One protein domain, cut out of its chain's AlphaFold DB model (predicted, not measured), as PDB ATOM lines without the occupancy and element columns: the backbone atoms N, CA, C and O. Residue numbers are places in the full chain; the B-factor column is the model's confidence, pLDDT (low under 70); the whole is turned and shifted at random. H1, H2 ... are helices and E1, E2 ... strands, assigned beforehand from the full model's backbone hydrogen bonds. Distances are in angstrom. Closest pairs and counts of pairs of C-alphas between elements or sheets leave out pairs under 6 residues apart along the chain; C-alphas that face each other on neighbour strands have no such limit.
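AT A GLANCE: This is residues 91 to 163 of the 242 residues of the protein "YozE_SAM_like domain-containing protein" of Hyphomicrobiales bacterium (UniProt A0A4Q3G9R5). Look for a small hairpin of two strands, E1 and E2, on one side, and for a long helix, H2, with a second helix, H3, packed steeply on it near Leu 123; the short helix H1 bridges the hairpin and H2. From the far end of H2, residues 134 to 152 make a wide arc that returns between the hairpin and H3, with residues 134 to 140 sticking out. The printed part has 73 residues, with named elements in the order E1, E2, H1, H2, H3, and the sheet of two strands, E1 - E2, is antiparallel. The class is mixed, helices and strands. The whole is compact, with a radius of gyration of the C-alphas of 12.5 A, and spans 33 by 32 by 18 A.

HOW THE PARTS SIT: Begin with E1, residues 95 to 101, and E2, residues 106 to 108, antiparallel neighbours that form a hairpin, with 127 degrees between their directions. Their N 99 and O 108 are 2.8 A apart and their N 108 and O 99 also 2.8 A, both within hydrogen-bond range. Next find H1, residues 112 to 115; the closest C-alphas of E1 and H1, those of Cys 101 and Phe 113, are 7.9 A apart. H1 is close to H2, residues 119 to 133, but not clearly touching it; their closest C-alphas are those of Phe 113 and Thr 122, 6.8 A apart. H2 touches H3, residues 153 to 163, with Leu 123 and Ala 156 as their closest C-alphas, 4.6 A apart. These two run opposite ways at a steep tilt of 70.0 degrees, only just short of about perpendicular. E1 and E2 are each apart from H2 and H3, and H1 is apart from H3. In H2 and H3 every O i to N i+4 pair is within hydrogen-bond range; H1 is too short for such a pair, and its one O i to N i+3 pair is not within range.

IN THESE COORDINATES: Find C-alpha 95 at (259.144, 315.629, 271.665); from there E1 runs 14.2 A to C-alpha 101. E2 covers 6.2 A and H1 5.3 A. H2, the longest helix, starts at C-alpha 119 at (240.329, 315.459, 285.695) and runs 21.2 A to C-alpha 133. H3 runs 15.1 A and ends at C-alpha 163 at (239.986, 307.761, 296.991).

THE WHOLE: The two C-alphas farthest apart, those of Glu 115 and Ser 137, are 35.1 A apart. The printed part has no cut. The link from H2 to H3, 19 residues, is long, and the other three are tight. The mean pLDDT of the printed part is 87.7; look in the long link for residues 136 to 142, which are under 70.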
ATOM      1  N   GLN A  91     254.747 310.562 277.480       94.56
ATOM      2  CA  GLN A  91     255.559 311.525 276.756       94.56
ATOM      3  C   GLN A  91     256.136 310.924 275.473       94.56
ATOM      4  O   GLN A  91     256.569 309.772 275.432       94.56
ATOM      5  N   HIS A  92     256.152 311.712 274.403       90.56
ATOM      6  CA  HIS A  92     256.742 311.298 273.139       90.56
ATOM      7  C   HIS A  92     258.277 311.270 273.228       90.56
ATOM      8  O   HIS A  92     258.887 312.255 273.642       90.56
ATOM      9  N   GLU A  93     258.910 310.201 272.729       85.75
ATOM     10  CA  GLU A  93     260.366 309.958 272.825       85.75
ATOM     11  C   GLU A  93     261.228 311.135 272.335       85.75
ATOM     12  O   GLU A  93     262.270 311.445 272.900       85.75
ATOM     13  N   ARG A  94     260.797 311.779 271.245       85.00
ATOM     14  CA  ARG A  94     261.541 312.865 270.578       85.00
ATOM     15  C   ARG A  94     261.025 314.261 270.897       85.00
ATOM     16  O   ARG A  94     261.684 315.244 270.582       85.00
ATOM     17  N   HIS A  95     259.827 314.353 271.470       87.31
ATOM     18  CA  HIS A  95     259.144 315.629 271.665       87.31
ATOM     19  C   HIS A  95     258.575 315.671 273.081       87.31
ATOM     20  O   HIS A  95     257.401 315.366 273.275       87.31
ATOM     21  N   PRO A  96     259.385 316.065 274.077       87.06
ATOM     22  CA  PRO A  96     258.974 316.082 275.478       87.06
ATOM     23  C   PRO A  96     257.708 316.913 275.761       87.06
ATOM     24  O   PRO A  96     256.972 316.633 276.701       87.06
ATOM     25  N   SER A  97     257.404 317.915 274.935       88.50
ATOM     26  CA  SER A  97     256.179 318.724 275.043       88.50
ATOM     27  C   SER A  97     254.920 318.046 274.485       88.50
ATOM     28  O   SER A  97     253.835 318.626 274.535       88.50
ATOM     29  N   ARG A  98     255.045 316.838 273.922       92.75
ATOM     30  CA  ARG A  98     253.962 316.082 273.291       92.75
ATOM     31  C   ARG A  98     253.632 314.849 274.116       92.75
ATOM     32  O   ARG A  98     254.491 314.013 274.377       92.75
ATOM     33  N   LEU A  99     252.362 314.721 274.473       93.69
ATOM     34  CA  LEU A  99     251.850 313.707 275.384       93.69
ATOM     35  C   LEU A  99     250.706 312.959 274.714       93.69
ATOM     36  O   LEU A  99     249.820 313.576 274.126       93.69
ATOM     37  N   TYR A 100     250.703 311.635 274.778       93.94
ATOM     38  CA  TYR A 100     249.677 310.851 274.112       93.94
ATOM     39  C   TYR A 100     248.359 310.901 274.887       93.94
ATOM     40  O   TYR A 100     248.237 310.427 276.021       93.94
ATOM     41  N   CYS A 101     247.318 311.432 274.253       93.19
ATOM     42  CA  CYS A 101     245.968 311.403 274.778       93.19
ATOM     43  C   CYS A 101     245.179 310.257 274.140       93.19
ATOM     44  O   CYS A 101     244.584 310.413 273.083       93.19
ATOM     45  N   ARG A 102     245.060 309.115 274.827       88.62
ATOM     46  CA  ARG A 102     244.218 307.982 274.381       88.62
ATOM     47  C   ARG A 102     242.739 308.319 274.115       88.62
ATOM     48  O   ARG A 102     242.061 307.591 273.391       88.62
ATOM     49  N   GLN A 103     242.198 309.362 274.745       85.75
ATOM     50  CA  GLN A 103     240.807 309.771 274.530       85.75
ATOM     51  C   GLN A 103     240.616 310.434 273.162       85.75
ATOM     52  O   GLN A 103     239.616 310.168 272.491       85.75
ATOM     53  N   CYS A 104     241.592 311.242 272.756       85.94
ATOM     54  CA  CYS A 104     241.619 311.945 271.477       85.94
ATOM     55  C   CYS A 104     242.430 311.196 270.408       85.94
ATOM     56  O   CYS A 104     242.323 311.522 269.237       85.94
ATOM     57  N   ASP A 105     243.172 310.161 270.797       86.12
ATOM     58  CA  ASP A 105     244.064 309.374 269.942       86.12
ATOM     59  C   ASP A 105     245.115 310.230 269.207       86.12
ATOM     60  O   ASP A 105     245.390 310.053 268.022       86.12
ATOM     61  N   GLU A 106     245.686 311.204 269.919       87.81
ATOM     62  CA  GLU A 106     246.624 312.190 269.373       87.81
ATOM     63  C   GLU A 106     247.653 312.640 270.421       87.81
ATOM     64  O   GLU A 106     247.455 312.472 271.628       87.81
ATOM     65  N   PHE A 107     248.753 313.227 269.948       90.56
ATOM     66  CA  PHE A 107     249.765 313.858 270.790       90.56
ATOM     67  C   PHE A 107     249.428 315.327 271.059       90.56
ATOM     68  O   PHE A 107     249.416 316.162 270.149       90.56
ATOM     69  N   VAL A 108     249.205 315.645 272.327       90.75
ATOM     70  CA  VAL A 108     248.711 316.934 272.824       90.75
ATOM     71  C   VAL A 108     249.717 317.586 273.770       90.75
ATOM     72  O   VAL A 108     250.721 316.970 274.125       90.75
ATOM     73  N   THR A 109     249.468 318.830 274.169       92.94
ATOM     74  CA  THR A 109     250.219 319.484 275.250       92.94
ATOM     75  C   THR A 109     249.637 319.107 276.616       92.94
ATOM     76  O   THR A 109     248.562 318.507 276.695       92.94
ATOM     77  N   ALA A 110     250.333 319.445 277.704       90.69
ATOM     78  CA  ALA A 110     249.890 319.102 279.056       90.69
ATOM     79  C   ALA A 110     248.553 319.776 279.419       90.69
ATOM     80  O   ALA A 110     247.696 319.159 280.052       90.69
ATOM     81  N   GLU A 111     248.336 321.002 278.944       90.69
ATOM     82  CA  GLU A 111     247.131 321.803 279.189       90.69
ATOM     83  C   GLU A 111     245.863 321.111 278.666       90.69
ATOM     84  O   GLU A 111     244.791 321.230 279.261       90.69
ATOM     85  N   HIS A 112     245.982 320.299 277.609       93.19
ATOM     86  CA  HIS A 112     244.857 319.561 277.033       93.19
ATOM     87  C   HIS A 112     244.136 318.679 278.061       93.19
ATOM     88  O   HIS A 112     242.908 318.577 278.033       93.19
ATOM     89  N   PHE A 113     244.883 318.048 278.973       90.50
ATOM     90  CA  PHE A 113     244.319 317.163 279.993       90.50
ATOM     91  C   PHE A 113     243.459 317.911 281.020       90.50
ATOM     92  O   PHE A 113     242.547 317.313 281.585       90.50
ATOM     93  N   LEU A 114     243.724 319.203 281.236       82.19
ATOM     94  CA  LEU A 114     242.991 320.047 282.182       82.19
ATOM     95  C   LEU A 114     241.795 320.743 281.525       82.19
ATOM     96  O   LEU A 114     240.747 320.887 282.146       82.19
ATOM     97  N   GLU A 115     241.938 321.170 280.270       88.44
ATOM     98  CA  GLU A 115     240.923 321.991 279.598       88.44
ATOM     99  C   GLU A 115     239.842 321.175 278.887       88.44
ATOM    100  O   GLU A 115     238.704 321.625 278.742       88.44
ATOM    101  N   ARG A 116     240.190 319.990 278.367       85.06
ATOM    102  CA  ARG A 116     239.314 319.236 277.450       85.06
ATOM    103  C   ARG A 116     238.680 318.007 278.077       85.06
ATOM    104  O   ARG A 116     237.779 317.416 277.467       85.06
ATOM    105  N   HIS A 117     239.152 317.579 279.242       89.50
ATOM    106  CA  HIS A 117     238.742 316.335 279.881       89.50
ATOM    107  C   HIS A 117     238.439 316.549 281.357       89.50
ATOM    108  O   HIS A 117     239.040 317.390 282.015       89.50
ATOM    109  N   ASP A 118     237.511 315.752 281.885       90.25
ATOM    110  CA  ASP A 118     237.328 315.678 283.327       90.25
ATOM    111  C   ASP A 118     238.610 315.131 283.969       90.25
ATOM    112  O   ASP A 118     239.187 314.134 283.510       90.25
ATOM    113  N   ARG A 119     239.068 315.797 285.030       89.88
ATOM    114  CA  ARG A 119     240.329 315.459 285.695       89.88
ATOM    115  C   ARG A 119     240.291 314.051 286.284       89.88
ATOM    116  O   ARG A 119     241.244 313.294 286.114       89.88
ATOM    117  N   ARG A 120     239.184 313.661 286.925       86.88
ATOM    118  CA  ARG A 120     239.047 312.336 287.545       86.88
ATOM    119  C   ARG A 120     239.040 311.237 286.487       86.88
ATOM    120  O   ARG A 120     239.690 310.208 286.669       86.88
ATOM    121  N   GLU A 121     238.354 311.455 285.367       88.94
ATOM    122  CA  GLU A 121     238.366 310.511 284.244       88.94
ATOM    123  C   GLU A 121     239.749 310.378 283.595       88.94
ATOM    124  O   GLU A 121     240.164 309.267 283.260       88.94
ATOM    125  N   THR A 122     240.468 311.490 283.443       93.56
ATOM    126  CA  THR A 122     241.830 311.539 282.887       93.56
ATOM    127  C   THR A 122     242.808 310.729 283.735       93.56
ATOM    128  O   THR A 122     243.460 309.811 283.232       93.56
ATOM    129  N   LEU A 123     242.846 311.000 285.043       94.31
ATOM    130  CA  LEU A 123     243.706 310.286 285.987       94.31
ATOM    131  C   LEU A 123     243.340 308.798 286.072       94.31
ATOM    132  O   LEU A 123     244.216 307.937 285.985       94.31
ATOM    133  N   GLY A 124     242.044 308.477 286.156       92.00
ATOM    134  CA  GLY A 124     241.574 307.090 286.167       92.00
ATOM    135  C   GLY A 124     241.990 306.323 284.908       92.00
ATOM    136  O   GLY A 124     242.505 305.211 284.995       92.00
ATOM    137  N   ARG A 125     241.860 306.942 283.728       92.88
ATOM    138  CA  ARG A 125     242.267 306.334 282.453       92.88
ATOM    139  C   ARG A 125     243.772 306.076 282.383       92.88
ATOM    140  O   ARG A 125     244.164 305.047 281.825       92.88
ATOM    141  N   ALA A 126     244.597 306.989 282.898       94.62
ATOM    142  CA  ALA A 126     246.046 306.805 282.967       94.62
ATOM    143  C   ALA A 126     246.398 305.601 283.854       94.62
ATOM    144  O   ALA A 126     247.075 304.675 283.400       94.62
ATOM    145  N   LEU A 127     245.849 305.549 285.073       94.88
ATOM    146  CA  LEU A 127     246.121 304.463 286.014       94.88
ATOM    147  C   LEU A 127     245.623 303.101 285.512       94.88
ATOM    148  O   LEU A 127     246.340 302.108 285.633       94.88
ATOM    149  N   ASP A 128     244.441 303.035 284.896       91.56
ATOM    150  CA  ASP A 128     243.908 301.808 284.288       91.56
ATOM    151  C   ASP A 128     244.776 301.305 283.126       91.56
ATOM    152  O   ASP A 128     244.895 300.097 282.891       91.56
ATOM    153  N   ALA A 129     245.344 302.225 282.340       91.12
ATOM    154  CA  ALA A 129     246.247 301.881 281.249       91.12
ATOM    155  C   ALA A 129     247.566 301.322 281.797       91.12
ATOM    156  O   ALA A 129     247.957 300.228 281.398       91.12
ATOM    157  N   LEU A 130     248.178 302.009 282.766       91.94
ATOM    158  CA  LEU A 130     249.401 301.567 283.440       91.94
ATOM    159  C   LEU A 130     249.198 300.226 284.152       91.94
ATOM    160  O   LEU A 130     250.013 299.321 284.015       91.94
ATOM    161  N   THR A 131     248.094 300.046 284.873       90.56
ATOM    162  CA  THR A 131     247.815 298.804 285.614       90.56
ATOM    163  C   THR A 131     247.677 297.604 284.680       90.56
ATOM    164  O   THR A 131     248.162 296.519 284.993       90.56
ATOM    165  N   ARG A 132     247.024 297.777 283.523       87.69
ATOM    166  CA  ARG A 132     246.952 296.724 282.501       87.69
ATOM    167  C   ARG A 132     248.304 296.461 281.855       87.69
ATOM    168  O   ARG A 132     248.615 295.301 281.619       87.69
ATOM    169  N   TRP A 133     249.076 297.517 281.607       86.69
ATOM    170  CA  TRP A 133     250.391 297.419 280.989       86.69
ATOM    171  C   TRP A 133     251.368 296.579 281.811       86.69
ATOM    172  O   TRP A 133     252.024 295.699 281.270       86.69
ATOM    173  N   HIS A 134     251.408 296.797 283.128       85.62
ATOM    174  CA  HIS A 134     252.296 296.081 284.049       85.62
ATOM    175  C   HIS A 134     251.849 294.638 284.356       85.62
ATOM    176  O   HIS A 134     252.411 293.999 285.246       85.62
ATOM    177  N   ARG A 135     250.825 294.101 283.676       83.25
ATOM    178  CA  ARG A 135     250.436 292.699 283.869       83.25
ATOM    179  C   ARG A 135     251.499 291.771 283.260       83.25
ATOM    180  O   ARG A 135     251.927 292.024 282.139       83.25
ATOM    181  N   PRO A 136     251.845 290.648 283.919       68.75
ATOM    182  CA  PRO A 136     252.926 289.756 283.477       68.75
ATOM    183  C   PRO A 136     252.771 289.143 282.075       68.75
ATOM    184  O   PRO A 136     253.749 288.685 281.505       68.75
ATOM    185  N   SER A 137     251.551 289.101 281.530       67.38
ATOM    186  CA  SER A 137     251.213 288.456 280.250       67.38
ATOM    187  C   SER A 137     250.888 289.472 279.150       67.38
ATOM    188  O   SER A 137     250.041 289.212 278.297       67.38
ATOM    189  N   ASN A 138     251.466 290.671 279.207       66.19
ATOM    190  CA  ASN A 138     251.216 291.657 278.168       66.19
ATOM    191  C   ASN A 138     252.032 291.302 276.914       66.19
ATOM    192  O   ASN A 138     253.214 291.619 276.840       66.19
ATOM    193  N   GLU A 139     251.394 290.639 275.946       65.19
ATOM    194  CA  GLU A 139     251.980 290.284 274.638       65.19
ATOM    195  C   GLU A 139     252.479 291.517 273.864       65.19
ATOM    196  O   GLU A 139     253.332 291.402 272.989       65.19
ATOM    197  N   ASP A 140     251.993 292.704 274.236       67.06
ATOM    198  CA  ASP A 140     252.385 293.975 273.645       67.06
ATOM    199  C   ASP A 140     253.510 294.683 274.417       67.06
ATOM    200  O   ASP A 140     253.834 295.812 274.067       67.06
ATOM    201  N   ALA A 141     254.110 294.083 275.455       66.62
ATOM    202  CA  ALA A 141     255.077 294.756 276.339       66.62
ATOM    203  C   ALA A 141     256.258 295.421 275.602       66.62
ATOM    204  O   ALA A 141     256.732 296.467 276.039       66.62
ATOM    205  N   ASP A 142     256.672 294.882 274.456       67.56
ATOM    206  CA  ASP A 142     257.772 295.429 273.648       67.56
ATOM    207  C   ASP A 142     257.338 296.604 272.742       67.56
ATOM    208  O   ASP A 142     258.151 297.228 272.058       67.56
ATOM    209  N   MET A 143     256.038 296.916 272.692       78.38
ATOM    210  CA  MET A 143     255.478 297.958 271.828       78.38
ATOM    211  C   MET A 143     255.447 299.341 272.480       78.38
ATOM    212  O   MET A 143     255.430 300.349 271.765       78.38
ATOM    213  N   ARG A 144     255.420 299.446 273.814       85.06
ATOM    214  CA  ARG A 144     255.572 300.753 274.473       85.06
ATOM    215  C   ARG A 144     257.051 301.084 274.508       85.06
ATOM    216  O   ARG A 144     257.837 300.224 274.886       85.06
ATOM    217  N   PRO A 145     257.445 302.302 274.125       82.44
ATOM    218  CA  PRO A 145     258.853 302.623 274.148       82.44
ATOM    219  C   PRO A 145     259.458 302.546 275.551       82.44
ATOM    220  O   PRO A 145     258.796 302.839 276.553       82.44
ATOM    221  N   ASP A 146     260.729 302.158 275.597       74.69
ATOM    222  CA  ASP A 146     261.477 302.034 276.840       74.69
ATOM    223  C   ASP A 146     261.599 303.393 277.537       74.69
ATOM    224  O   ASP A 146     261.788 304.428 276.897       74.69
ATOM    225  N   ASN A 147     261.516 303.390 278.870       77.12
ATOM    226  CA  ASN A 147     261.684 304.576 279.725       77.12
ATOM    227  C   ASN A 147     260.741 305.752 279.415       77.12
ATOM    228  O   ASN A 147     261.042 306.898 279.750       77.12
ATOM    229  N   VAL A 148     259.583 305.492 278.803       87.12
ATOM    230  CA  VAL A 148     258.575 306.529 278.572       87.12
ATOM    231  C   VAL A 148     258.043 307.052 279.901       87.12
ATOM    232  O   VAL A 148     257.408 306.331 280.676       87.12
ATOM    233  N   HIS A 149     258.275 308.341 280.137       92.38
ATOM    234  CA  HIS A 149     257.731 309.047 281.282       92.38
ATOM    235  C   HIS A 149     256.234 309.310 281.074       92.38
ATOM    236  O   HIS A 149     255.823 309.861 280.050       92.38
ATOM    237  N   ASN A 150     255.416 308.915 282.048       94.56
ATOM    238  CA  ASN A 150     253.993 309.227 282.067       94.56
ATOM    239  C   ASN A 150     253.737 310.351 283.072       94.56
ATOM    240  O   ASN A 150     253.864 310.148 284.279       94.56
ATOM    241  N   ILE A 151     253.343 311.526 282.582       94.81
ATOM    242  CA  ILE A 151     253.203 312.707 283.448       94.81
ATOM    243  C   ILE A 151     252.016 312.607 284.416       94.81
ATOM    244  O   ILE A 151     251.942 313.350 285.389       94.81
ATOM    245  N   LEU A 152     251.057 311.721 284.126       95.75
ATOM    246  CA  LEU A 152     249.824 311.569 284.896       95.75
ATOM    247  C   LEU A 152     249.962 310.505 285.988       95.75
ATOM    248  O   LEU A 152     249.098 310.421 286.857       95.75
ATOM    249  N   GLU A 153     251.012 309.682 285.951       95.31
ATOM    250  CA  GLU A 153     251.140 308.501 286.803       95.31
ATOM    251  C   GLU A 153     251.135 308.847 288.295       95.31
ATOM    252  O   GLU A 153     250.301 308.330 289.044       95.31
ATOM    253  N   ASP A 154     252.030 309.734 288.727       95.62
ATOM    254  CA  ASP A 154     252.177 310.077 290.143       95.62
ATOM    255  C   ASP A 154     250.898 310.689 290.712       95.62
ATOM    256  O   ASP A 154     250.453 310.347 291.810       95.62
ATOM    257  N   GLU A 155     250.276 311.590 289.954       95.38
ATOM    258  CA  GLU A 155     249.019 312.209 290.351       95.38
ATOM    259  C   GLU A 155     247.881 311.191 290.394       95.38
ATOM    260  O   GLU A 155     247.143 311.149 291.377       95.38
ATOM    261  N   ALA A 156     247.779 310.319 289.392       95.44
ATOM    262  CA  ALA A 156     246.749 309.293 289.350       95.44
ATOM    263  C   ALA A 156     246.885 308.298 290.511       95.44
ATOM    264  O   ALA A 156     245.882 307.913 291.115       95.44
ATOM    265  N   ARG A 157     248.116 307.930 290.892       95.56
ATOM    266  CA  ARG A 157     248.384 307.101 292.077       95.56
ATOM    267  C   ARG A 157     248.010 307.820 293.373       95.56
ATOM    268  O   ARG A 157     247.399 307.201 294.245       95.56
ATOM    269  N   ARG A 158     248.330 309.115 293.507       95.69
ATOM    270  CA  ARG A 158     247.931 309.922 294.678       95.69
ATOM    271  C   ARG A 158     246.415 310.019 294.808       95.69
ATOM    272  O   ARG A 158     245.903 309.809 295.907       95.69
ATOM    273  N   GLU A 159     245.718 310.290 293.709       93.44
ATOM    274  CA  GLU A 159     244.258 310.404 293.670       93.44
ATOM    275  C   GLU A 159     243.592 309.063 293.989       93.44
ATOM    276  O   GLU A 159     242.693 309.000 294.823       93.44
ATOM    277  N   ALA A 160     244.080 307.961 293.412       92.06
ATOM    278  CA  ALA A 160     243.579 306.626 293.726       92.06
ATOM    279  C   ALA A 160     243.807 306.253 295.200       92.06
ATOM    280  O   ALA A 160     242.913 305.707 295.843       92.06
ATOM    281  N   ALA A 161     244.967 306.595 295.768       94.00
ATOM    282  CA  ALA A 161     245.236 306.384 297.187       94.00
ATOM    283  C   ALA A 161     244.352 307.268 298.082       94.00
ATOM    284  O   ALA A 161     243.904 306.820 299.136       94.00
ATOM    285  N   ALA A 162     244.080 308.514 297.682       92.81
ATOM    286  CA  ALA A 162     243.159 309.402 298.390       92.81
ATOM    287  C   ALA A 162     241.722 308.867 298.344       92.81
ATOM    288  O   ALA A 162     241.071 308.780 299.386       92.81
ATOM    289  N   PHE A 163     241.270 308.424 297.169       90.50
ATOM    290  CA  PHE A 163     239.986 307.761 296.991       90.50
ATOM    291  C   PHE A 163     239.886 306.514 297.873       90.50
ATOM    292  O   PHE A 163     238.946 306.410 298.656       90.50
TER     293      PHE A 163